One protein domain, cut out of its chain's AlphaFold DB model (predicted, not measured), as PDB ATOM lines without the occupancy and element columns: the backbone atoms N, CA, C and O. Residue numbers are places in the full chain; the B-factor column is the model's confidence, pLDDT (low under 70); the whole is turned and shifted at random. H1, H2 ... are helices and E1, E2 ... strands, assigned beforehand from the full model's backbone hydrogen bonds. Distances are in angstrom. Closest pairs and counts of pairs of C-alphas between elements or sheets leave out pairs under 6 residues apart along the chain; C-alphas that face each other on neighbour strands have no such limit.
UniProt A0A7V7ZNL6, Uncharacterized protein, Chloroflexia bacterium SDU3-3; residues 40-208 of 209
ATOM      1  N   ARG A  40     299.196 224.856 210.656       88.50
ATOM      2  CA  ARG A  40     298.317 223.713 210.396       88.50
ATOM      3  C   ARG A  40     298.527 223.209 208.969       88.50
ATOM      4  O   ARG A  40     298.311 223.958 208.016       88.50
ATOM      5  N   LEU A  41     298.881 221.937 208.830       84.00
ATOM      6  CA  LEU A  41     299.087 221.280 207.537       84.00
ATOM      7  C   LEU A  41     297.791 220.723 206.957       84.00
ATOM      8  O   LEU A  41     297.550 220.812 205.754       84.00
ATOM      9  N   GLY A  42     296.932 220.181 207.816       83.75
ATOM     10  CA  GLY A  42     295.692 219.571 207.371       83.75
ATOM     11  C   GLY A  42     294.825 219.051 208.501       83.75
ATOM     12  O   GLY A  42     295.133 219.195 209.688       83.75
ATOM     13  N   THR A  43     293.705 218.466 208.094       84.12
ATOM     14  CA  THR A  43     292.733 217.841 208.983       84.12
ATOM     15  C   THR A  43     292.244 216.549 208.350       84.12
ATOM     16  O   THR A  43     291.842 216.552 207.188       84.12
ATOM     17  N   PHE A  44     292.246 215.475 209.130       79.88
ATOM     18  CA  PHE A  44     291.615 214.208 208.792       79.88
ATOM     19  C   PHE A  44     290.384 214.038 209.668       79.88
ATOM     20  O   PHE A  44     290.465 214.126 210.891       79.88
ATOM     21  N   GLN A  45     289.237 213.826 209.036       81.56
ATOM     22  CA  GLN A  45     288.016 213.499 209.758       81.56
ATOM     23  C   GLN A  45     287.994 212.001 210.024       81.56
ATOM     24  O   GLN A  45     288.168 211.203 209.104       81.56
ATOM     25  N   HIS A  46     287.764 211.631 211.277       75.88
ATOM     26  CA  HIS A  46     287.588 210.249 211.690       75.88
ATOM     27  C   HIS A  46     286.322 210.137 212.531       75.88
ATOM     28  O   HIS A  46     285.962 211.060 213.263       75.88
ATOM     29  N   ARG A  47     285.623 209.011 212.420       76.81
ATOM     30  CA  ARG A  47     284.429 208.756 213.218       76.81
ATOM     31  C   ARG A  47     284.798 207.819 214.353       76.81
ATOM     32  O   ARG A  47     285.233 206.704 214.097       76.81
ATOM     33  N   LEU A  48     284.619 208.285 215.581       76.06
ATOM     34  CA  LEU A  48     284.866 207.496 216.778       76.06
ATOM     35  C   LEU A  48     283.811 206.387 216.926       76.06
ATOM     36  O   LEU A  48     282.703 206.514 216.387       76.06
ATOM     37  N   PRO A  49     284.085 205.344 217.728       68.88
ATOM     38  CA  PRO A  49     283.147 204.238 217.943       68.88
ATOM     39  C   PRO A  49     281.861 204.688 218.643       68.88
ATOM     40  O   PRO A  49     280.790 204.131 218.415       68.88
ATOM     41  N   SER A  50     281.944 205.765 219.434       74.06
ATOM     42  CA  SER A  50     280.797 206.465 220.027       74.06
ATOM     43  C   SER A  50     279.844 207.075 218.986       74.06
ATOM     44  O   SER A  50     278.751 207.524 219.327       74.06
ATOM     45  N   GLY A  51     280.248 207.114 217.714       76.31
ATOM     46  CA  GLY A  51     279.539 207.761 216.617       76.31
ATOM     47  C   GLY A  51     279.855 209.251 216.469       76.31
ATOM     48  O   GLY A  51     279.393 209.842 215.489       76.31
ATOM     49  N   GLU A  52     280.632 209.830 217.393       79.81
ATOM     50  CA  GLU A  52     281.121 211.212 217.348       79.81
ATOM     51  C   GLU A  52     282.131 211.406 216.206       79.81
ATOM     52  O   GLU A  52     282.939 210.526 215.907       79.81
ATOM     53  N   ASN A  53     282.105 212.579 215.573       80.38
ATOM     54  CA  ASN A  53     283.138 212.973 214.622       80.38
ATOM     55  C   ASN A  53     284.307 213.616 215.370       80.38
ATOM     56  O   ASN A  53     284.121 214.606 216.077       80.38
ATOM     57  N   ALA A  54     285.507 213.096 215.145       81.12
ATOM     58  CA  ALA A  54     286.751 213.674 215.613       81.12
ATOM     59  C   ALA A  54     287.564 214.230 214.442       81.12
ATOM     60  O   ALA A  54     287.561 213.687 213.332       81.12
ATOM     61  N   ASN A  55     288.285 215.316 214.703       86.50
ATOM     62  CA  ASN A  55     289.218 215.895 213.749       86.50
ATOM     63  C   ASN A  55     290.640 215.606 214.214       86.50
ATOM     64  O   ASN A  55     291.052 216.055 215.277       86.50
ATOM     65  N   ILE A  56     291.419 214.916 213.396       86.31
ATOM     66  CA  ILE A  56     292.859 214.789 213.597       86.31
ATOM     67  C   ILE A  56     293.527 215.937 212.845       86.31
ATOM     68  O   ILE A  56     293.463 216.015 211.617       86.31
ATOM     69  N   ARG A  57     294.134 216.866 213.577       88.69
ATOM     70  CA  ARG A  57     294.847 218.027 213.039       88.69
ATOM     71  C   ARG A  57     296.340 217.764 213.016       88.69
ATOM     72  O   ARG A  57     296.895 217.273 213.993       88.69
ATOM     73  N   LEU A  58     296.970 218.143 211.910       88.38
ATOM     74  CA  LEU A  58     298.415 218.052 211.735       88.38
ATOM     75  C   LEU A  58     299.020 219.440 211.789       88.38
ATOM     76  O   LEU A  58     298.507 220.365 211.145       88.38
ATOM     77  N   TRP A  59     300.133 219.558 212.493       89.94
ATOM     78  CA  TRP A  59     300.852 220.810 212.664       89.94
ATOM     79  C   TRP A  59     302.326 220.642 212.317       89.94
ATOM     80  O   TRP A  59     302.903 219.590 212.568       89.94
ATOM     81  N   HIS A  60     302.911 221.694 211.749       89.88
ATOM     82  CA  HIS A  60     304.348 221.892 211.607       89.88
ATOM     83  C   HIS A  60     304.760 222.997 212.579       89.88
ATOM     84  O   HIS A  60     304.295 224.138 212.478       89.88
ATOM     85  N   ASN A  61     305.580 222.636 213.553       91.00
ATOM     86  CA  ASN A  61     306.000 223.511 214.631       91.00
ATOM     87  C   ASN A  61     307.257 224.314 214.259       91.00
ATOM     88  O   ASN A  61     308.006 223.922 213.364       91.00
ATOM     89  N   PRO A  62     307.536 225.429 214.963       89.56
ATOM     90  CA  PRO A  62     308.720 226.242 214.689       89.56
ATOM     91  C   PRO A  62     310.066 225.572 214.953       89.56
ATOM     92  O   PRO A  62     311.090 226.031 214.452       89.56
ATOM     93  N   ASP A  63     310.076 224.501 215.742       88.19
ATOM     94  CA  ASP A  63     311.256 223.669 215.970       88.19
ATOM     95  C   ASP A  63     311.501 222.651 214.840       88.19
ATOM     96  O   ASP A  63     312.467 221.894 214.905       88.19
ATOM     97  N   GLY A  64     310.657 222.649 213.803       85.31
ATOM     98  CA  GLY A  64     310.708 221.715 212.680       85.31
ATOM     99  C   GLY A  64     309.987 220.392 212.935       85.31
ATOM    100  O   GLY A  64     309.923 219.570 212.029       85.31
ATOM    101  N   SER A  65     309.428 220.174 214.130       89.50
ATOM    102  CA  SER A  65     308.674 218.953 214.423       89.50
ATOM    103  C   SER A  65     307.293 218.970 213.772       89.50
ATOM    104  O   SER A  65     306.653 220.020 213.639       89.50
ATOM    105  N   PHE A  66     306.797 217.785 213.422       90.88
ATOM    106  CA  PHE A  66     305.393 217.589 213.087       90.88
ATOM    107  C   PHE A  66     304.667 216.892 214.236       90.88
ATOM    108  O   PHE A  66     305.188 215.965 214.859       90.88
ATOM    109  N   GLU A  67     303.438 217.317 214.508       93.00
ATOM    110  CA  GLU A  67     302.589 216.725 215.545       93.00
ATOM    111  C   GLU A  67     301.175 216.461 215.025       93.00
ATOM    112  O   GLU A  67     300.650 217.183 214.167       93.00
ATOM    113  N   ALA A  68     300.546 215.430 215.582       90.56
ATOM    114  CA  ALA A  68     299.135 215.140 215.397       90.56
ATOM    115  C   ALA A  68     298.368 215.412 216.698       90.56
ATOM    116  O   ALA A  68     298.808 215.052 217.793       90.56
ATOM    117  N   LYS A  69     297.203 216.047 216.573       91.19
ATOM    118  CA  LYS A  69     296.302 216.379 217.684       91.19
ATOM    119  C   LYS A  69     294.880 215.952 217.360       91.19
ATOM    120  O   LYS A  69     294.403 216.193 216.254       91.19
ATOM    121  N   LEU A  70     294.204 215.343 218.324       88.75
ATOM    122  CA  LEU A  70     292.800 214.972 218.254       88.75
ATOM    123  C   LEU A  70     291.956 216.115 218.824       88.75
ATOM    124  O   LEU A  70     291.988 216.383 220.021       88.75
ATOM    125  N   GLU A  71     291.183 216.772 217.969       87.00
ATOM    126  CA  GLU A  71     290.197 217.775 218.361       87.00
ATOM    127  C   GLU A  71     288.806 217.133 218.430       87.00
ATOM    128  O   GLU A  71     288.338 216.502 217.472       87.00
ATOM    129  N   ARG A  72     288.123 217.357 219.556       77.69
ATOM    130  CA  ARG A  72     286.719 216.980 219.765       77.69
ATOM    131  C   ARG A  72     285.812 218.193 219.825       77.69
ATOM    132  O   ARG A  72     286.257 219.317 220.060       77.69
ATOM    133  N   SER A  73     284.517 217.962 219.644       68.69
ATOM    134  CA  SER A  73     283.526 219.037 219.669       68.69
ATOM    135  C   SER A  73     283.443 219.672 221.066       68.69
ATOM    136  O   SER A  73     282.789 219.139 221.956       68.69
ATOM    137  N   GLY A  74     284.092 220.827 221.253       65.44
ATOM    138  CA  GLY A  74     284.032 221.617 222.493       65.44
ATOM    139  C   GLY A  74     285.044 221.237 223.583       65.44
ATOM    140  O   GLY A  74     284.866 221.672 224.719       65.44
ATOM    141  N   GLY A  75     286.073 220.447 223.255       69.62
ATOM    142  CA  GLY A  75     287.145 220.046 224.176       69.62
ATOM    143  C   GLY A  75     288.504 220.680 223.865       69.62
ATOM    144  O   GLY A  75     288.661 221.381 222.865       69.62
ATOM    145  N   GLU A  76     289.484 220.424 224.733       77.88
ATOM    146  CA  GLU A  76     290.897 220.724 224.468       77.88
ATOM    147  C   GLU A  76     291.477 219.734 223.443       77.88
ATOM    148  O   GLU A  76     291.062 218.574 223.381       77.88
ATOM    149  N   ASP A  77     292.438 220.193 222.637       83.81
ATOM    150  CA  ASP A  77     293.165 219.344 221.691       83.81
ATOM    151  C   ASP A  77     294.005 218.308 222.463       83.81
ATOM    152  O   ASP A  77     294.923 218.670 223.203       83.81
ATOM    153  N   LEU A  78     293.734 217.016 222.258       86.00
ATOM    154  CA  LEU A  78     294.502 215.926 222.862       86.00
ATOM    155  C   LEU A  78     295.699 215.573 221.960       86.00
ATOM    156  O   LEU A  78     295.492 215.254 220.786       86.00
ATOM    157  N   PRO A  79     296.953 215.603 222.449       87.31
ATOM    158  CA  PRO A  79     298.099 215.183 221.649       87.31
ATOM    159  C   PRO A  79     298.016 213.685 221.328       87.31
ATOM    160  O   PRO A  79     297.842 212.861 222.221       87.31
ATOM    161  N   ILE A  80     298.160 213.348 220.044       87.94
ATOM    162  CA  ILE A  80     298.228 211.966 219.540       87.94
ATOM    163  C   ILE A  80     299.674 211.477 219.598       87.94
ATOM    164  O   ILE A  80     299.957 210.382 220.068       87.94
ATOM    165  N   GLY A  81     300.594 212.318 219.126       89.06
ATOM    166  CA  GLY A  81     302.015 212.014 219.070       89.06
ATOM    167  C   GLY A  81     302.762 212.949 218.127       89.06
ATOM    168  O   GLY A  81     302.166 213.728 217.376       89.06
ATOM    169  N   THR A  82     304.086 212.864 218.183       91.62
ATOM    170  CA  THR A  82     304.996 213.519 217.240       91.62
ATOM    171  C   THR A  82     305.320 212.570 216.101       91.62
ATOM    172  O   THR A  82     305.441 211.366 216.326       91.62
ATOM    173  N   PHE A  83     305.513 213.106 214.903       92.50
ATOM    174  CA  PHE A  83     305.954 212.308 213.771       92.50
ATOM    175  C   PHE A  83     307.411 211.895 213.987       92.50
ATOM    176  O   PHE A  83     308.209 212.645 214.549       92.50
ATOM    177  N   GLN A  84     307.727 210.673 213.583       92.69
ATOM    178  CA  GLN A  84     309.054 210.087 213.662       92.69
ATOM    179  C   GLN A  84     309.335 209.273 212.399       92.69
ATOM    180  O   GLN A  84     308.428 208.794 211.704       92.69
ATOM    181  N   GLN A  85     310.619 209.064 212.121       91.50
ATOM    182  CA  GLN A  85     311.068 208.195 211.041       91.50
ATOM    183  C   GLN A  85     310.943 206.712 211.437       91.50
ATOM    184  O   GLN A  85     311.927 206.035 211.727       91.50
ATOM    185  N   HIS A  86     309.710 206.203 211.462       92.31
ATOM    186  CA  HIS A  86     309.417 204.795 211.757       92.31
ATOM    187  C   HIS A  86     309.824 203.842 210.622       92.31
ATOM    188  O   HIS A  86     310.124 202.676 210.870       92.31
ATOM    189  N   PHE A  87     309.858 204.338 209.383       93.44
ATOM    190  CA  PHE A  87     310.195 203.562 208.193       93.44
ATOM    191  C   PHE A  87     311.560 204.004 207.638       93.44
ATOM    192  O   PHE A  87     311.678 205.129 207.147       93.44
ATOM    193  N   PRO A  88     312.605 203.155 207.704       93.06
ATOM    194  CA  PRO A  88     313.943 203.518 207.244       93.06
ATOM    195  C   PRO A  88     313.971 203.916 205.765       93.06
ATOM    196  O   PRO A  88     313.369 203.252 204.928       93.06
ATOM    197  N   ASP A  89     314.712 204.971 205.431       91.81
ATOM    198  CA  ASP A  89     314.853 205.518 204.071       91.81
ATOM    199  C   ASP A  89     313.558 206.052 203.426       91.81
ATOM    200  O   ASP A  89     313.617 206.549 202.298       91.81
ATOM    201  N   MET A  90     312.403 205.966 204.099       92.75
ATOM    202  CA  MET A  90     311.179 206.607 203.627       92.75
ATOM    203  C   MET A  90     311.384 208.131 203.604       92.75
ATOM    204  O   MET A  90     311.833 208.682 204.610       92.75
ATOM    205  N   PRO A  91     311.076 208.815 202.484       93.00
ATOM    206  CA  PRO A  91     311.198 210.264 202.359       93.00
ATOM    207  C   PRO A  91     309.980 210.925 203.007       93.00
ATOM    208  O   PRO A  91     309.065 211.392 202.324       93.00
ATOM    209  N   GLY A  92     309.919 210.848 204.330       91.25
ATOM    210  CA  GLY A  92     308.804 211.316 205.129       91.25
ATOM    211  C   GLY A  92     308.849 210.786 206.553       91.25
ATOM    212  O   GLY A  92     309.589 209.856 206.883       91.25
ATOM    213  N   GLU A  93     307.994 211.354 207.394       93.12
ATOM    214  CA  GLU A  93     307.830 210.939 208.782       93.12
ATOM    215  C   GLU A  93     306.400 210.468 209.028       93.12
ATOM    216  O   GLU A  93     305.473 210.793 208.281       93.12
ATOM    217  N   THR A  94     306.207 209.680 210.083       93.50
ATOM    218  CA  THR A  94     304.907 209.087 210.406       93.50
ATOM    219  C   THR A  94     304.616 209.119 211.895       93.50
ATOM    220  O   THR A  94     305.526 209.180 212.710       93.50
ATOM    221  N   VAL A  95     303.343 209.043 212.253       93.56
ATOM    222  CA  VAL A  95     302.861 208.719 213.592       93.56
ATOM    223  C   VAL A  95     301.842 207.594 213.455       93.56
ATOM    224  O   VAL A  95     300.969 207.634 212.582       93.56
ATOM    225  N   LEU A  96     301.987 206.568 214.287       93.62
ATOM    226  CA  LEU A  96     301.128 205.393 214.295       93.62
ATOM    227  C   LEU A  96     300.319 205.403 215.584       93.62
ATOM    228  O   LEU A  96     300.876 205.487 216.677       93.62
ATOM    229  N   PHE A  97     299.000 205.335 215.470       91.69
ATOM    230  CA  PHE A  97     298.133 205.356 216.639       91.69
ATOM    231  C   PHE A  97     296.875 204.520 216.447       91.69
ATOM    232  O   PHE A  97     296.435 204.246 215.331       91.69
ATOM    233  N   HIS A  98     296.302 204.127 217.572       89.38
ATOM    234  CA  HIS A  98     295.050 203.407 217.669       89.38
ATOM    235  C   HIS A  98     294.129 204.198 218.591       89.38
ATOM    236  O   HIS A  98     294.483 204.513 219.725       89.38
ATOM    237  N   LEU A  99     292.953 204.561 218.087       82.75
ATOM    238  CA  LEU A  99     291.890 205.119 218.917       82.75
ATOM    239  C   LEU A  99     291.088 203.941 219.458       82.75
ATOM    240  O   LEU A  99     290.619 203.128 218.667       82.75
ATOM    241  N   GLU A 100     290.934 203.837 220.776       79.00
ATOM    242  CA  GLU A 100     290.280 202.673 221.380       79.00
ATOM    243  C   GLU A 100     288.894 202.404 220.767       79.00
ATOM    244  O   GLU A 100     288.032 203.284 220.717       79.00
ATOM    245  N   GLY A 101     288.692 201.166 220.304       75.12
ATOM    246  CA  GLY A 101     287.460 200.706 219.659       75.12
ATOM    247  C   GLY A 101     287.317 201.106 218.184       75.12
ATOM    248  O   GLY A 101     286.274 200.826 217.591       75.12
ATOM    249  N   SER A 102     288.326 201.765 217.617       81.12
ATOM    250  CA  SER A 102     288.387 202.282 216.247       81.12
ATOM    251  C   SER A 102     289.471 201.561 215.427       81.12
ATOM    252  O   SER A 102     290.117 200.626 215.893       81.12
ATOM    253  N   ASP A 103     289.660 201.991 214.179       85.38
ATOM    254  CA  ASP A 103     290.732 201.499 213.314       85.38
ATOM    255  C   ASP A 103     292.117 202.015 213.758       85.38
ATOM    256  O   ASP A 103     292.252 203.073 214.381       85.38
ATOM    257  N   TYR A 104     293.157 201.279 213.373       87.81
ATOM    258  CA  TYR A 104     294.555 201.678 213.501       87.81
ATOM    259  C   TYR A 104     294.914 202.630 212.359       87.81
ATOM    260  O   TYR A 104     294.515 202.422 211.212       87.81
ATOM    261  N   ILE A 105     295.670 203.688 212.644       87.62
ATOM    262  CA  ILE A 105     295.973 204.730 211.661       87.62
ATOM    263  C   ILE A 105     297.477 204.971 211.602       87.62
ATOM    264  O   ILE A 105     298.116 205.271 212.609       87.62
ATOM    265  N   ILE A 106     298.028 204.886 210.392       90.62
ATOM    266  CA  ILE A 106     299.353 205.408 210.054       90.62
ATOM    267  C   ILE A 106     299.128 206.752 209.378       90.62
ATOM    268  O   ILE A 106     298.532 206.841 208.304       90.62
ATOM    269  N   LEU A 107     299.599 207.813 210.010       88.75
ATOM    270  CA  LEU A 107     299.514 209.166 209.492       88.75
ATOM    271  C   LEU A 107     300.921 209.651 209.165       88.75
ATOM    272  O   LEU A 107     301.834 209.395 209.939       88.75
ATOM    273  N   GLY A 108     301.111 210.345 208.045       89.88
ATOM    274  CA  GLY A 108     302.451 210.747 207.633       89.88
ATOM    275  C   GLY A 108     302.532 211.998 206.773       89.88
ATOM    276  O   GLY A 108     301.536 212.483 206.230       89.88
ATOM    277  N   THR A 109     303.750 212.517 206.682       89.06
ATOM    278  CA  THR A 109     304.184 213.559 205.750       89.06
ATOM    279  C   THR A 109     305.072 212.931 204.680       89.06
ATOM    280  O   THR A 109     305.630 211.854 204.882       89.06
ATOM    281  N   ILE A 110     305.184 213.587 203.528       88.31
ATOM    282  CA  ILE A 110     306.159 213.242 202.491       88.31
ATOM    283  C   ILE A 110     307.087 214.433 202.295       88.31
ATOM    284  O   ILE A 110     306.622 215.567 202.168       88.31
ATOM    285  N   ASP A 111     308.384 214.174 202.251       87.38
ATOM    286  CA  ASP A 111     309.395 215.206 202.076       87.38
ATOM    287  C   ASP A 111     309.308 215.830 200.678       87.38
ATOM    288  O   ASP A 111     308.936 215.190 199.691       87.38
ATOM    289  N   GLU A 112     309.750 217.082 200.558       81.38
ATOM    290  CA  GLU A 112     309.763 217.830 199.291       81.38
ATOM    291  C   GLU A 112     310.689 217.233 198.214       81.38
ATOM    292  O   GLU A 112     310.634 217.628 197.049       81.38
ATOM    293  N   THR A 113     311.523 216.256 198.586       85.94
ATOM    294  CA  THR A 113     312.360 215.492 197.652       85.94
ATOM    295  C   THR A 113     311.525 214.655 196.681       85.94
ATOM    296  O   THR A 113     311.970 214.383 195.564       85.94
ATOM    297  N   ILE A 114     310.294 214.292 197.062       87.00
ATOM    298  CA  ILE A 114     309.328 213.664 196.167       87.00
ATOM    299  C   ILE A 114     308.611 214.747 195.370       87.00
ATOM    300  O   ILE A 114     307.640 215.362 195.806       87.00
ATOM    301  N   THR A 115     309.096 214.963 194.151       81.94
ATOM    302  CA  THR A 115     308.495 215.920 193.228       81.94
ATOM    303  C   THR A 115     307.242 215.348 192.577       81.94
ATOM    304  O   THR A 115     307.254 214.220 192.077       81.94
ATOM    305  N   GLY A 116     306.199 216.167 192.492       79.56
ATOM    306  CA  GLY A 116     304.972 215.832 191.781       79.56
ATOM    307  C   GLY A 116     303.740 215.841 192.671       79.56
ATOM    308  O   GLY A 116     303.800 216.009 193.887       79.56
ATOM    309  N   GLU A 117     302.587 215.684 192.041       82.94
ATOM    310  CA  GLU A 117     301.317 215.666 192.744       82.94
ATOM    311  C   GLU A 117     301.114 214.285 193.385       82.94
ATOM    312  O   GLU A 117     300.896 213.299 192.674       82.94
ATOM    313  N   LEU A 118     301.191 214.204 194.724       81.38
ATOM    314  CA  LEU A 118     300.987 212.950 195.458       81.38
ATOM    315  C   LEU A 118     299.646 212.320 195.053       81.38
ATOM    316  O   LEU A 118     298.579 212.938 195.159       81.38
ATOM    317  N   SER A 119     299.719 211.087 194.557       82.88
ATOM    318  CA  SER A 119     298.559 210.323 194.112       82.88
ATOM    319  C   SER A 119     298.175 209.300 195.169       82.88
ATOM    320  O   SER A 119     297.073 209.384 195.701       82.88
ATOM    321  N   THR A 120     299.079 208.369 195.488       83.94
ATOM    322  CA  THR A 120     298.864 207.312 196.486       83.94
ATOM    323  C   THR A 120     300.159 207.012 197.241       83.94
ATOM    324  O   THR A 120     301.255 207.156 196.698       83.94
ATOM    325  N   VAL A 121     300.026 206.549 198.482       86.38
ATOM    326  CA  VAL A 121     301.090 205.858 199.222       86.38
ATOM    327  C   VAL A 121     300.573 204.454 199.494       86.38
ATOM    328  O   VAL A 121     299.484 204.312 200.037       86.38
ATOM    329  N   ASP A 122     301.313 203.443 199.059       87.25
ATOM    330  CA  ASP A 122     300.957 202.037 199.196       87.25
ATOM    331  C   ASP A 122     301.844 201.398 200.267       87.25
ATOM    332  O   ASP A 122     303.069 201.503 200.194       87.25
ATOM    333  N   PHE A 123     301.228 200.710 201.226       88.38
ATOM    334  CA  PHE A 123     301.912 199.871 202.211       88.38
ATOM    335  C   PHE A 123     301.583 198.405 201.934       88.38
ATOM    336  O   PHE A 123     300.446 198.081 201.595       88.38
ATOM    337  N   GLU A 124     302.572 197.528 202.082       88.00
ATOM    338  CA  GLU A 124     302.422 196.085 201.901       88.00
ATOM    339  C   GLU A 124     302.734 195.356 203.218       88.00
ATOM    340  O   GLU A 124     303.858 195.493 203.726       88.00
ATOM    341  N   PRO A 125     301.784 194.579 203.775       88.12
ATOM    342  CA  PRO A 125     302.008 193.857 205.018       88.12
ATOM    343  C   PRO A 125     303.021 192.720 204.848       88.12
ATOM    344  O   PRO A 125     303.180 192.141 203.770       88.12
ATOM    345  N   ALA A 126     303.705 192.377 205.938       85.56
ATOM    346  CA  ALA A 126     304.620 191.247 205.992       85.56
ATOM    347  C   ALA A 126     303.879 189.942 205.655       85.56
ATOM    348  O   ALA A 126     302.914 189.570 206.318       85.56
ATOM    349  N   GLY A 127     304.333 189.238 204.616       74.88
ATOM    350  CA  GLY A 127     303.720 187.982 204.173       74.88
ATOM    351  C   GLY A 127     302.651 188.124 203.085       74.88
ATOM    352  O   GLY A 127     302.128 187.102 202.634       74.88
ATOM    353  N   ALA A 128     302.372 189.339 202.599       73.81
ATOM    354  CA  ALA A 128     301.596 189.510 201.375       73.81
ATOM    355  C   ALA A 128     302.301 188.808 200.199       73.81
ATOM    356  O   ALA A 128     303.519 188.913 200.011       73.81
ATOM    357  N   THR A 129     301.543 188.056 199.398       61.91
ATOM    358  CA  THR A 129     302.075 187.441 198.175       61.91
ATOM    359  C   THR A 129     302.112 188.478 197.052       61.91
ATOM    360  O   THR A 129     301.087 189.105 196.791       61.91
ATOM    361  N   ASN A 130     303.259 188.582 196.361       54.78
ATOM    362  CA  ASN A 130     303.662 189.576 195.336       54.78
ATOM    363  C   ASN A 130     302.612 190.045 194.288       54.78
ATOM    364  O   ASN A 130     302.898 190.965 193.525       54.78
ATOM    365  N   ILE A 131     301.443 189.409 194.171       46.25
ATOM    366  CA  ILE A 131     300.470 189.618 193.088       46.25
ATOM    367  C   ILE A 131     299.318 190.561 193.492       46.25
ATOM    368  O   ILE A 131     298.715 191.173 192.615       46.25
ATOM    369  N   ASN A 132     299.042 190.773 194.784       48.06
ATOM    370  CA  ASN A 132     297.877 191.556 195.214       48.06
ATOM    371  C   ASN A 132     298.241 192.911 195.834       48.06
ATOM    372  O   ASN A 132     298.009 193.163 197.010       48.06
ATOM    373  N   TRP A 133     298.615 193.868 194.979       47.47
ATOM    374  CA  TRP A 133     298.531 195.313 195.284       47.47
ATOM    375  C   TRP A 133     297.086 195.799 195.559       47.47
ATOM    376  O   TRP A 133     296.820 196.992 195.659       47.47
ATOM    377  N   LEU A 134     296.115 194.884 195.599       42.41
ATOM    378  CA  LEU A 134     294.745 195.127 196.039       42.41
ATOM    379  C   LEU A 134     294.632 195.174 197.569       42.41
ATOM    380  O   LEU A 134     293.657 195.725 198.064       42.41
ATOM    381  N   GLU A 135     295.623 194.640 198.292       40.97
ATOM    382  CA  GLU A 135     295.734 194.742 199.754       40.97
ATOM    383  C   GLU A 135     296.500 196.003 200.190       40.97
ATOM    384  O   GLU A 135     296.653 196.246 201.385       40.97
ATOM    385  N   SER A 136     296.965 196.828 199.237       49.28
ATOM    386  CA  SER A 136     297.563 198.117 199.569       49.28
ATOM    387  C   SER A 136     296.481 199.096 200.017       49.28
ATOM    388  O   SER A 136     295.454 199.284 199.358       49.28
ATOM    389  N   LEU A 137     296.716 199.743 201.153       53.66
ATOM    390  CA  LEU A 137     295.860 200.822 201.624       53.66
ATOM    391  C   LEU A 137     296.097 202.055 200.748       53.66
ATOM    392  O   LEU A 137     297.090 202.758 200.894       53.66
ATOM    393  N   LYS A 138     295.188 202.287 199.795       54.03
ATOM    394  CA  LYS A 138     295.299 203.367 198.807       54.03
ATOM    395  C   LYS A 138     294.800 204.682 199.380       54.03
ATOM    396  O   LYS A 138     293.598 204.914 199.500       54.03
ATOM    397  N   VAL A 139     295.731 205.583 199.661       57.06
ATOM    398  CA  VAL A 139     295.402 206.949 200.077       57.06
ATOM    399  C   VAL A 139     294.914 207.753 198.878       57.06
ATOM    400  O   VAL A 139     295.662 207.960 197.931       57.06
ATOM    401  N   THR A 140     293.680 208.253 198.924       49.12
ATOM    402  CA  THR A 140     293.179 209.251 197.966       49.12
ATOM    403  C   THR A 140     293.104 210.602 198.677       49.12
ATOM    404  O   THR A 140     292.101 210.860 199.324       49.12
ATOM    405  N   ARG A 141     294.183 211.403 198.567       51.25
ATOM    406  CA  ARG A 141     294.399 212.832 198.945       51.25
ATOM    407  C   ARG A 141     293.749 213.408 200.223       51.25
ATOM    408  O   ARG A 141     292.570 213.209 200.487       51.25
ATOM    409  N   PRO A 142     294.423 214.384 200.867       49.34
ATOM    410  CA  PRO A 142     293.910 215.747 200.672       49.34
ATOM    411  C   PRO A 142     294.965 216.872 200.659       49.34
ATOM    412  O   PRO A 142     295.874 216.927 201.475       49.34
ATOM    413  N   SER A 143     294.667 217.884 199.839       49.31
ATOM    414  CA  SER A 143     295.092 219.286 199.981       49.31
ATOM    415  C   SER A 143     296.426 219.722 199.365       49.31
ATOM    416  O   SER A 143     297.373 218.963 199.214       49.31
ATOM    417  N   ARG A 144     296.486 221.016 199.021       58.34
ATOM    418  CA  ARG A 144     297.698 221.757 198.628       58.34
ATOM    419  C   ARG A 144     298.608 221.991 199.848       58.34
ATOM    420  O   ARG A 144     299.088 223.107 200.042       58.34
ATOM    421  N   SER A 145     298.734 221.007 200.740       65.38
ATOM    422  CA  SER A 145     299.609 221.119 201.902       65.38
ATOM    423  C   SER A 145     301.054 220.997 201.432       65.38
ATOM    424  O   SER A 145     301.364 220.223 200.528       65.38
ATOM    425  N   ASN A 146     301.927 221.800 202.026       73.12
ATOM    426  CA  ASN A 146     303.363 221.669 201.861       73.12
ATOM    427  C   ASN A 146     303.978 221.567 203.267       73.12
ATOM    428  O   ASN A 146     303.898 222.564 203.995       73.12
ATOM    429  N   PRO A 147     304.509 220.397 203.673       78.44
ATOM    430  CA  PRO A 147     304.644 219.158 202.887       78.44
ATOM    431  C   PRO A 147     303.307 218.428 202.601       78.44
ATOM    432  O   PRO A 147     302.306 218.660 203.297       78.44
ATOM    433  N   PRO A 148     303.252 217.549 201.579       83.19
ATOM    434  CA  PRO A 148     302.131 216.633 201.370       83.19
ATOM    435  C   PRO A 148     301.898 215.728 202.584       83.19
ATOM    436  O   PRO A 148     302.846 215.288 203.232       83.19
ATOM    437  N   ILE A 149     300.632 215.424 202.869       83.75
ATOM    438  CA  ILE A 149     300.216 214.557 203.982       83.75
ATOM    439  C   ILE A 149     299.446 213.339 203.468       83.75
ATOM    440  O   ILE A 149     298.759 213.410 202.445       83.75
ATOM    441  N   PHE A 150     299.510 212.232 204.200       85.81
ATOM    442  CA  PHE A 150     298.763 211.011 203.904       85.81
ATOM    443  C   PHE A 150     298.241 210.356 205.186       85.81
ATOM    444  O   PHE A 150     298.788 210.565 206.265       85.81
ATOM    445  N   ALA A 151     297.187 209.549 205.054       84.94
ATOM    446  CA  ALA A 151     296.665 208.713 206.128       84.94
ATOM    447  C   ALA A 151     296.290 207.338 205.577       84.94
ATOM    448  O   ALA A 151     295.665 207.235 204.522       84.94
ATOM    449  N   VAL A 152     296.662 206.302 206.314       84.56
ATOM    450  CA  VAL A 152     296.472 204.890 205.998       84.56
ATOM    451  C   VAL A 152     295.712 204.268 207.162       84.56
ATOM    452  O   VAL A 152     296.148 204.366 208.304       84.56
ATOM    453  N   ILE A 153     294.553 203.678 206.871       83.94
ATOM    454  CA  ILE A 153     293.639 203.125 207.875       83.94
ATOM    455  C   ILE A 153     293.704 201.604 207.804       83.94
ATOM    456  O   ILE A 153     293.319 201.025 206.793       83.94
ATOM    457  N   ILE A 154     294.174 200.970 208.870       85.38
ATOM    458  CA  ILE A 154     294.192 199.522 209.053       85.38
ATOM    459  C   ILE A 154     293.005 199.168 209.939       85.38
ATOM    460  O   ILE A 154     292.938 199.595 211.094       85.38
ATOM    461  N   ARG A 155     292.057 198.389 209.416       83.81
ATOM    462  CA  ARG A 155     290.880 198.029 210.204       83.81
ATOM    463  C   ARG A 155     291.260 197.152 211.385       83.81
ATOM    464  O   ARG A 155     292.202 196.360 211.305       83.81
ATOM    465  N   ALA A 156     290.510 197.269 212.477       83.38
ATOM    466  CA  ALA A 156     290.781 196.493 213.686       83.38
ATOM    467  C   ALA A 156     290.784 194.969 213.434       83.38
ATOM    468  O   ALA A 156     291.561 194.248 214.050       83.38
ATOM    469  N   ASP A 157     289.975 194.474 212.491       82.94
ATOM    470  CA  ASP A 157     289.933 193.059 212.087       82.94
ATOM    471  C   ASP A 157     291.073 192.641 211.137       82.94
ATOM    472  O   ASP A 157     291.223 191.459 210.822       82.94
ATOM    473  N   GLU A 158     291.887 193.592 210.678       83.06
ATOM    474  CA  GLU A 158     293.013 193.360 209.773       83.06
ATOM    475  C   GLU A 158     294.367 193.411 210.488       83.06
ATOM    476  O   GLU A 158     295.351 192.942 209.916       83.06
ATOM    477  N   ILE A 159     294.444 193.924 211.723       84.62
ATOM    478  CA  ILE A 159     295.715 194.223 212.408       84.62
ATOM    479  C   ILE A 159     296.654 193.014 212.529       84.62
ATOM    480  O   ILE A 159     297.868 193.161 212.400       84.62
ATOM    481  N   ASP A 160     296.120 191.800 212.664       84.44
ATOM    482  CA  ASP A 160     296.910 190.561 212.709       84.44
ATOM    483  C   ASP A 160     297.711 190.310 211.419       84.44
ATOM    484  O   ASP A 160     298.733 189.627 211.432       84.44
ATOM    485  N   ARG A 161     297.265 190.867 210.287       83.00
ATOM    486  CA  ARG A 161     297.992 190.832 209.007       83.00
ATOM    487  C   ARG A 161     298.997 191.971 208.893       83.00
ATOM    488  O   ARG A 161     299.962 191.860 208.151       83.00
ATOM    489  N   TRP A 162     298.793 193.043 209.648       87.06
ATOM    490  CA  TRP A 162     299.605 194.256 209.650       87.06
ATOM    491  C   TRP A 162     300.558 194.306 210.848       87.06
ATOM    492  O   TRP A 162     300.786 195.361 211.424       87.06
ATOM    493  N   GLN A 163     301.143 193.166 211.225       88.19
ATOM    494  CA  GLN A 163     302.167 193.128 212.279       88.19
ATOM    495  C   GLN A 163     303.488 193.750 211.808       88.19
ATOM    496  O   GLN A 163     304.236 194.309 212.598       88.19
ATOM    497  N   GLY A 164     303.758 193.715 210.503       90.81
ATOM    498  CA  GLY A 164     304.904 194.390 209.912       90.81
ATOM    499  C   GLY A 164     304.633 194.854 208.491       90.81
ATOM    500  O   GLY A 164     303.675 194.419 207.854       90.81
ATOM    501  N   VAL A 165     305.503 195.722 207.988       91.44
ATOM    502  CA  VAL A 165     305.476 196.273 206.634       91.44
ATOM    503  C   VAL A 165     306.719 195.809 205.889       91.44
ATOM    504  O   VAL A 165     307.848 196.074 206.305       91.44
ATOM    505  N   GLN A 166     306.523 195.120 204.766       91.69
ATOM    506  CA  GLN A 166     307.622 194.615 203.937       91.69
ATOM    507  C   GLN A 166     307.941 195.519 202.748       91.69
ATOM    508  O   GLN A 166     309.016 195.403 202.162       91.69
ATOM    509  N   ARG A 167     307.029 196.415 202.366       90.88
ATOM    510  CA  ARG A 167     307.246 197.335 201.250       90.88
ATOM    511  C   ARG A 167     306.402 198.590 201.397       90.88
ATOM    512  O   ARG A 167     305.265 198.523 201.859       90.88
ATOM    513  N   ILE A 168     306.961 199.712 200.962       91.56
ATOM    514  CA  ILE A 168     306.253 200.984 200.813       91.56
ATOM    515  C   ILE A 168     306.552 201.535 199.422       91.56
ATOM    516  O   ILE A 168     307.699 201.497 198.970       91.56
ATOM    517  N   ALA A 169     305.531 202.056 198.748       91.06
ATOM    518  CA  ALA A 169     305.670 202.744 197.471       91.06
ATOM    519  C   ALA A 169     304.928 204.083 197.497       91.06
ATOM    520  O   ALA A 169     303.754 204.149 197.855       91.06
ATOM    521  N   ILE A 170     305.598 205.148 197.067       90.00
ATOM    522  CA  ILE A 170     305.011 206.478 196.906       90.00
ATOM    523  C   ILE A 170     304.809 206.719 195.417       90.00
ATOM    524  O   ILE A 170     305.751 206.639 194.624       90.00
ATOM    525  N   LYS A 171     303.574 207.026 195.027       88.00
ATOM    526  CA  LYS A 171     303.188 207.259 193.637       88.00
ATOM    527  C   LYS A 171     302.697 208.685 193.478       88.00
ATOM    528  O   LYS A 171     301.743 209.114 194.131       88.00
ATOM    529  N   THR A 172     303.332 209.412 192.576       87.38
ATOM    530  CA  THR A 172     302.880 210.724 192.110       87.38
ATOM    531  C   THR A 172     302.140 210.579 190.790       87.38
ATOM    532  O   THR A 172     302.314 209.590 190.068       87.38
ATOM    533  N   ARG A 173     301.320 211.572 190.448       85.75
ATOM    534  CA  ARG A 173     300.657 211.648 189.143       85.75
ATOM    535  C   ARG A 173     301.656 211.498 187.996       85.75
ATOM    536  O   ARG A 173     301.381 210.812 187.019       85.75
ATOM    537  N   GLU A 174     302.817 212.117 188.133       89.19
ATOM    538  CA  GLU A 174     303.904 212.103 187.166       89.19
ATOM    539  C   GLU A 174     304.491 210.697 187.013       89.19
ATOM    540  O   GLU A 174     304.597 210.212 185.889       89.19
ATOM    541  N   SER A 175     304.788 210.005 188.120       89.00
ATOM    542  CA  SER A 175     305.292 208.621 188.066       89.00
ATOM    543  C   SER A 175     304.281 207.644 187.453       89.00
ATOM    544  O   SER A 175     304.655 206.728 186.725       89.00
ATOM    545  N   LEU A 176     302.984 207.869 187.684       86.19
ATOM    546  CA  LEU A 176     301.922 207.062 187.089       86.19
ATOM    547  C   LEU A 176     301.768 207.327 185.590       86.19
ATOM    548  O   LEU A 176     301.551 206.392 184.826       86.19
ATOM    549  N   ASN A 177     301.905 208.580 185.154       87.44
ATOM    550  CA  ASN A 177     301.903 208.905 183.728       87.44
ATOM    551  C   ASN A 177     303.095 208.252 183.013       87.44
ATOM    552  O   ASN A 177     302.917 207.698 181.934       87.44
ATOM    553  N   GLN A 178     304.277 208.242 183.639       85.44
ATOM    554  CA  GLN A 178     305.449 207.548 183.098       85.44
ATOM    555  C   GLN A 178     305.213 206.044 182.941       85.44
ATOM    556  O   GLN A 178     305.624 205.486 181.934       85.44
ATOM    557  N   LEU A 179     304.503 205.392 183.869       83.25
ATOM    558  CA  LEU A 179     304.120 203.981 183.724       83.25
ATOM    559  C   LEU A 179     303.228 203.729 182.503       83.25
ATOM    560  O   LEU A 179     303.341 202.694 181.851       83.25
ATOM    561  N   VAL A 180     302.318 204.658 182.204       81.94
ATOM    562  CA  VAL A 180     301.446 204.560 181.024       81.94
ATOM    563  C   VAL A 180     302.254 204.725 179.733       81.94
ATOM    564  O   VAL A 180     301.963 204.052 178.746       81.94
ATOM    565  N   GLU A 181     303.257 205.603 179.738       83.38
ATOM    566  CA  GLU A 181     304.138 205.853 178.592       83.38
ATOM    567  C   GLU A 181     305.179 204.736 178.389       83.38
ATOM    568  O   GLU A 181     305.424 204.323 177.254       83.38
ATOM    569  N   ASP A 182     305.751 204.220 179.477       78.94
ATOM    570  CA  ASP A 182     306.717 203.123 179.516       78.94
ATOM    571  C   ASP A 182     306.307 202.074 180.573       78.94
ATOM    572  O   ASP A 182     306.650 202.189 181.761       78.94
ATOM    573  N   PRO A 183     305.624 200.997 180.137       78.94
ATOM    574  CA  PRO A 183     305.173 199.921 181.014       78.94
ATOM    575  C   PRO A 183     306.292 199.128 181.701       78.94
ATOM    576  O   PRO A 183     305.994 198.271 182.531       78.94
ATOM    577  N   SER A 184     307.562 199.345 181.340       73.69
ATOM    578  CA  SER A 184     308.700 198.692 181.997       73.69
ATOM    579  C   SER A 184     309.118 199.365 183.312       73.69
ATOM    580  O   SER A 184     309.894 198.791 184.078       73.69
ATOM    581  N   THR A 185     308.591 200.557 183.599       78.88
ATOM    582  CA  THR A 185     308.825 201.267 184.862       78.88
ATOM    583  C   THR A 185     307.967 200.701 186.002       78.88
ATOM    584  O   THR A 185     306.981 200.001 185.782       78.88
ATOM    585  N   THR A 186     308.324 200.989 187.258       80.12
ATOM    586  CA  THR A 186     307.547 200.534 188.431       80.12
ATOM    587  C   THR A 186     306.272 201.352 188.661       80.12
ATOM    588  O   THR A 186     305.393 200.931 189.414       80.12
ATOM    589  N   GLY A 187     306.170 202.537 188.047       84.25
ATOM    590  CA  GLY A 187     305.103 203.508 188.295       84.25
ATOM    591  C   GLY A 187     305.104 204.125 189.693       84.25
ATOM    592  O   GLY A 187     304.092 204.696 190.100       84.25
ATOM    593  N   ALA A 188     306.209 203.995 190.432       89.06
ATOM    594  CA  ALA A 188     306.425 204.644 191.718       89.06
ATOM    595  C   ALA A 188     307.488 205.741 191.590       89.06
ATOM    596  O   ALA A 188     308.508 205.553 190.931       89.06
ATOM    597  N   ALA A 189     307.251 206.880 192.241       90.44
ATOM    598  CA  ALA A 189     308.240 207.948 192.374       90.44
ATOM    599  C   ALA A 189     309.346 207.554 193.364       90.44
ATOM    600  O   ALA A 189     310.500 207.944 193.210       90.44
ATOM    601  N   TRP A 190     308.988 206.755 194.369       93.31
ATOM    602  CA  TRP A 190     309.914 206.152 195.314       93.31
ATOM    603  C   TRP A 190     309.360 204.819 195.807       93.31
ATOM    604  O   TRP A 190     308.147 204.655 195.951       93.31
ATOM    605  N   GLU A 191     310.246 203.869 196.077       92.81
ATOM    606  CA  GLU A 191     309.873 202.556 196.578       92.81
ATOM    607  C   GLU A 191     310.988 201.965 197.442       92.81
ATOM    608  O   GLU A 191     312.165 202.017 197.076       92.81
ATOM    609  N   LYS A 192     310.605 201.330 198.550       93.50
ATOM    610  CA  LYS A 192     311.507 200.528 199.372       93.50
ATOM    611  C   LYS A 192     310.863 199.202 199.730       93.50
ATOM    612  O   LYS A 192     309.728 199.156 200.200       93.50
ATOM    613  N   LYS A 193     311.635 198.130 199.554       92.81
ATOM    614  CA  LYS A 193     311.366 196.814 200.130       92.81
ATOM    615  C   LYS A 193     312.274 196.602 201.342       92.81
ATOM    616  O   LYS A 193     313.472 196.884 201.264       92.81
ATOM    617  N   TYR A 194     311.700 196.114 202.432       92.44
ATOM    618  CA  TYR A 194     312.374 195.828 203.691       92.44
ATOM    619  C   TYR A 194     312.586 194.323 203.842       92.44
ATOM    620  O   TYR A 194     311.666 193.530 203.630       92.44
ATOM    621  N   ASP A 195     313.808 193.945 204.200       92.88
ATOM    622  CA  ASP A 195     314.178 192.583 204.570       92.88
ATOM    623  C   ASP A 195     315.238 192.660 205.690       92.88
ATOM    624  O   ASP A 195     316.376 193.056 205.413       92.88
ATOM    625  N   PRO A 196     314.878 192.386 206.962       92.88
ATOM    626  CA  PRO A 196     313.558 191.940 207.425       92.88
ATOM    627  C   PRO A 196     312.471 193.039 207.327       92.88
ATOM    628  O   PRO A 196     312.812 194.221 207.248       92.88
ATOM    629  N   PRO A 197     311.167 192.679 207.345       93.56
ATOM    630  CA  PRO A 197     310.070 193.648 207.429       93.56
ATOM    631  C   PRO A 197     310.167 194.554 208.665       93.56
ATOM    632  O   PRO A 197     310.659 194.134 209.713       93.56
ATOM    633  N   VAL A 198     309.651 195.781 208.555       93.75
ATOM    634  CA  VAL A 198     309.549 196.726 209.678       93.75
ATOM    635  C   VAL A 198     308.367 196.324 210.552       93.75
ATOM    636  O   VAL A 198     307.239 196.331 210.067       93.75
ATOM    637  N   ASP A 199     308.600 195.977 211.817       93.81
ATOM    638  CA  ASP A 199     307.525 195.748 212.791       93.81
ATOM    639  C   ASP A 199     306.804 197.069 213.082       93.81
ATOM    640  O   ASP A 199     307.440 198.068 213.422       93.81
ATOM    641  N   ILE A 200     305.483 197.076 212.911       91.75
ATOM    642  CA  ILE A 200     304.647 198.250 213.182       91.75
ATOM    643  C   ILE A 200     303.702 198.034 214.361       91.75
ATOM    644  O   ILE A 200     303.176 199.008 214.893       91.75
ATOM    645  N   SER A 201     303.516 196.790 214.807       85.00
ATOM    646  CA  SER A 201     302.581 196.451 215.883       85.00
ATOM    647  C   SER A 201     302.940 197.164 217.189       85.00
ATOM    648  O   SER A 201     302.075 197.726 217.856       85.00
ATOM    649  N   SER A 202     304.236 197.235 217.501       86.31
ATOM    650  CA  SER A 202     304.759 197.898 218.696       86.31
ATOM    651  C   SER A 202     304.859 199.420 218.578       86.31
ATOM    652  O   SER A 202     305.241 200.078 219.542       86.31
ATOM    653  N   LEU A 203     304.620 199.979 217.388       91.38
ATOM    654  CA  LEU A 203     304.750 201.413 217.124       91.38
ATOM    655  C   LEU A 203     303.429 202.162 217.318       91.38
ATOM    656  O   LEU A 203     303.437 203.388 217.389       91.38
ATOM    657  N   PHE A 204     302.306 201.444 217.408       91.12
ATOM    658  CA  PHE A 204     301.007 202.051 217.650       91.12
ATOM    659  C   PHE A 204     300.901 202.593 219.072       91.12
ATOM    660  O   PHE A 204     301.066 201.875 220.056       91.12
ATOM    661  N   ILE A 205     300.583 203.880 219.164       91.38
ATOM    662  CA  ILE A 205     300.249 204.552 220.416       91.38
ATOM    663  C   ILE A 205     298.749 204.382 220.665       91.38
ATOM    664  O   ILE A 205     297.934 204.800 219.840       91.38
ATOM    665  N   ASP A 206     298.381 203.799 221.805       89.50
ATOM    666  CA  ASP A 206     296.983 203.730 222.231       89.50
ATOM    667  C   ASP A 206     296.517 205.088 222.755       89.50
ATOM    668  O   ASP A 206     297.059 205.640 223.717       89.50
ATOM    669  N   ILE A 207     295.471 205.616 222.132       85.00
ATOM    670  CA  ILE A 207     294.866 206.890 222.492       85.00
ATOM    671  C   ILE A 207     293.536 206.602 223.154       85.00
ATOM    672  O   ILE A 207     292.545 206.240 222.514       85.00
ATOM    673  N   GLN A 208     293.555 206.771 224.468       76.06
ATOM    674  CA  GLN A 208     292.374 206.692 225.303       76.06
ATOM    675  C   GLN A 208     291.516 207.935 225.072       76.06
ATOM    676  O   GLN A 208     292.057 209.050 225.044       76.06
TER     677      GLN A 208
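This is residues 40 to 208 of the 209 residues of an uncharacterized protein of Chloroflexia bacterium SDU3-3 (UniProt A0A7V7ZNL6). Two four-stranded sheets, E1 E2 E3 E4 and E8 E6 E5 E11, lie face to face as a sandwich at one end of the long axis; beyond the edge strand E8 the three-stranded sheet E7 E9 E10 carries on toward the other end, where the one helix, H1, only grazes it. The printed part has 169 residues, with eleven named strands and one named helix in the order E1 to E9, H1, E10, E11; under half of the residues, 84, are in named elements, and the class is mostly strand. The first sheet, in the order E1 E2 E3 E4, is antiparallel, as is E7 E9 E10, while E8 E6 E5 E11 is mixed. The whole is compact, with a radius of gyration of the C-alphas of 16.1 A, and its C-alphas span 52 by 35 by 28 A, only just elongated.

Begin with the sheet that opens the printed part. Find C-alpha 40 at (298.317, 223.713, 210.396); from there E1, residues 40 to 47, runs 20.6 A. E2, residues 53 to 60, is 23.2 A long, and E3, residues 66 to 71, and E4, residues 78 to 82, follow. For the second sheet look at E5, residues 94 to 99, E6, residues 104 to 109, E8, residues 149 to 154, and the three residues of E11, 205 to 207, which end at C-alpha 207 at (294.866, 206.890, 222.492). The third sheet holds E7, residues 118 to 125, 21.4 A; E9, residues 164 to 172, 24.2 A; and E10, residues 190 to 199, 20.5 A. E9 bends by 50 degrees at residue 167, and E10 bends by 98 degrees at residue 196. Right after E9 find C-alpha 173 at (300.657, 211.648, 189.143), where H1, residues 173 to 181, begins its 12.5 A.

E1 E2 E3 E4 is a meander, each strand the antiparallel neighbour of the one before, and its sheet is strongly twisted. In the hairpin E1 and E2 look for N 44 and O 56, 2.8 A apart; in the hairpin E2 and E3, N 57 and O 69, 2.8 A; in the hairpin E3 and E4, N 70 and O 78, 2.8 A. This sheet and E8 E6 E5 E11 form a sandwich, two sheets face to face, with strands at 23 degrees. Between them the closest C-alphas of E4 and E5 are those of Thr 82 and Val 95, 6.4 A apart, and of E1 and E8 those of Gly 42 and Ile 149, 7.6 A. Within the second sheet, N 107 and O 95 are 2.9 A apart in the hairpin E5 and E6, and N 152 and O 106 are 2.8 A apart between the antiparallel E8 and E6. E11 is parallel to E5, with N 207 and O 98 at 2.8 A. From the edge strand E8 to the third sheet, the closest C-alphas of E7 and E8 are those of Val 121 and Phe 150, 7.3 A apart. E7 and E9 are antiparallel, with N 122 and O 169 at 2.8 A; E9 and E10 are too, with N 168 and O 192 at 2.9 A. H1 only grazes this strongly twisted sheet with residues 173 to 178; in H1 every O i to N i+4 pair is within hydrogen-bond range.

The two C-alphas farthest apart are those of Gly 74 and Ser 184, 52.7 A. The printed part has no cut. The long links are E4 to E5, with 11 residues, and E7 to E8, with 23. Mean pLDDT of the printed part is 82.5; look for values under 70 at residue 49, residues 73 to 75 and residues 129 to 145.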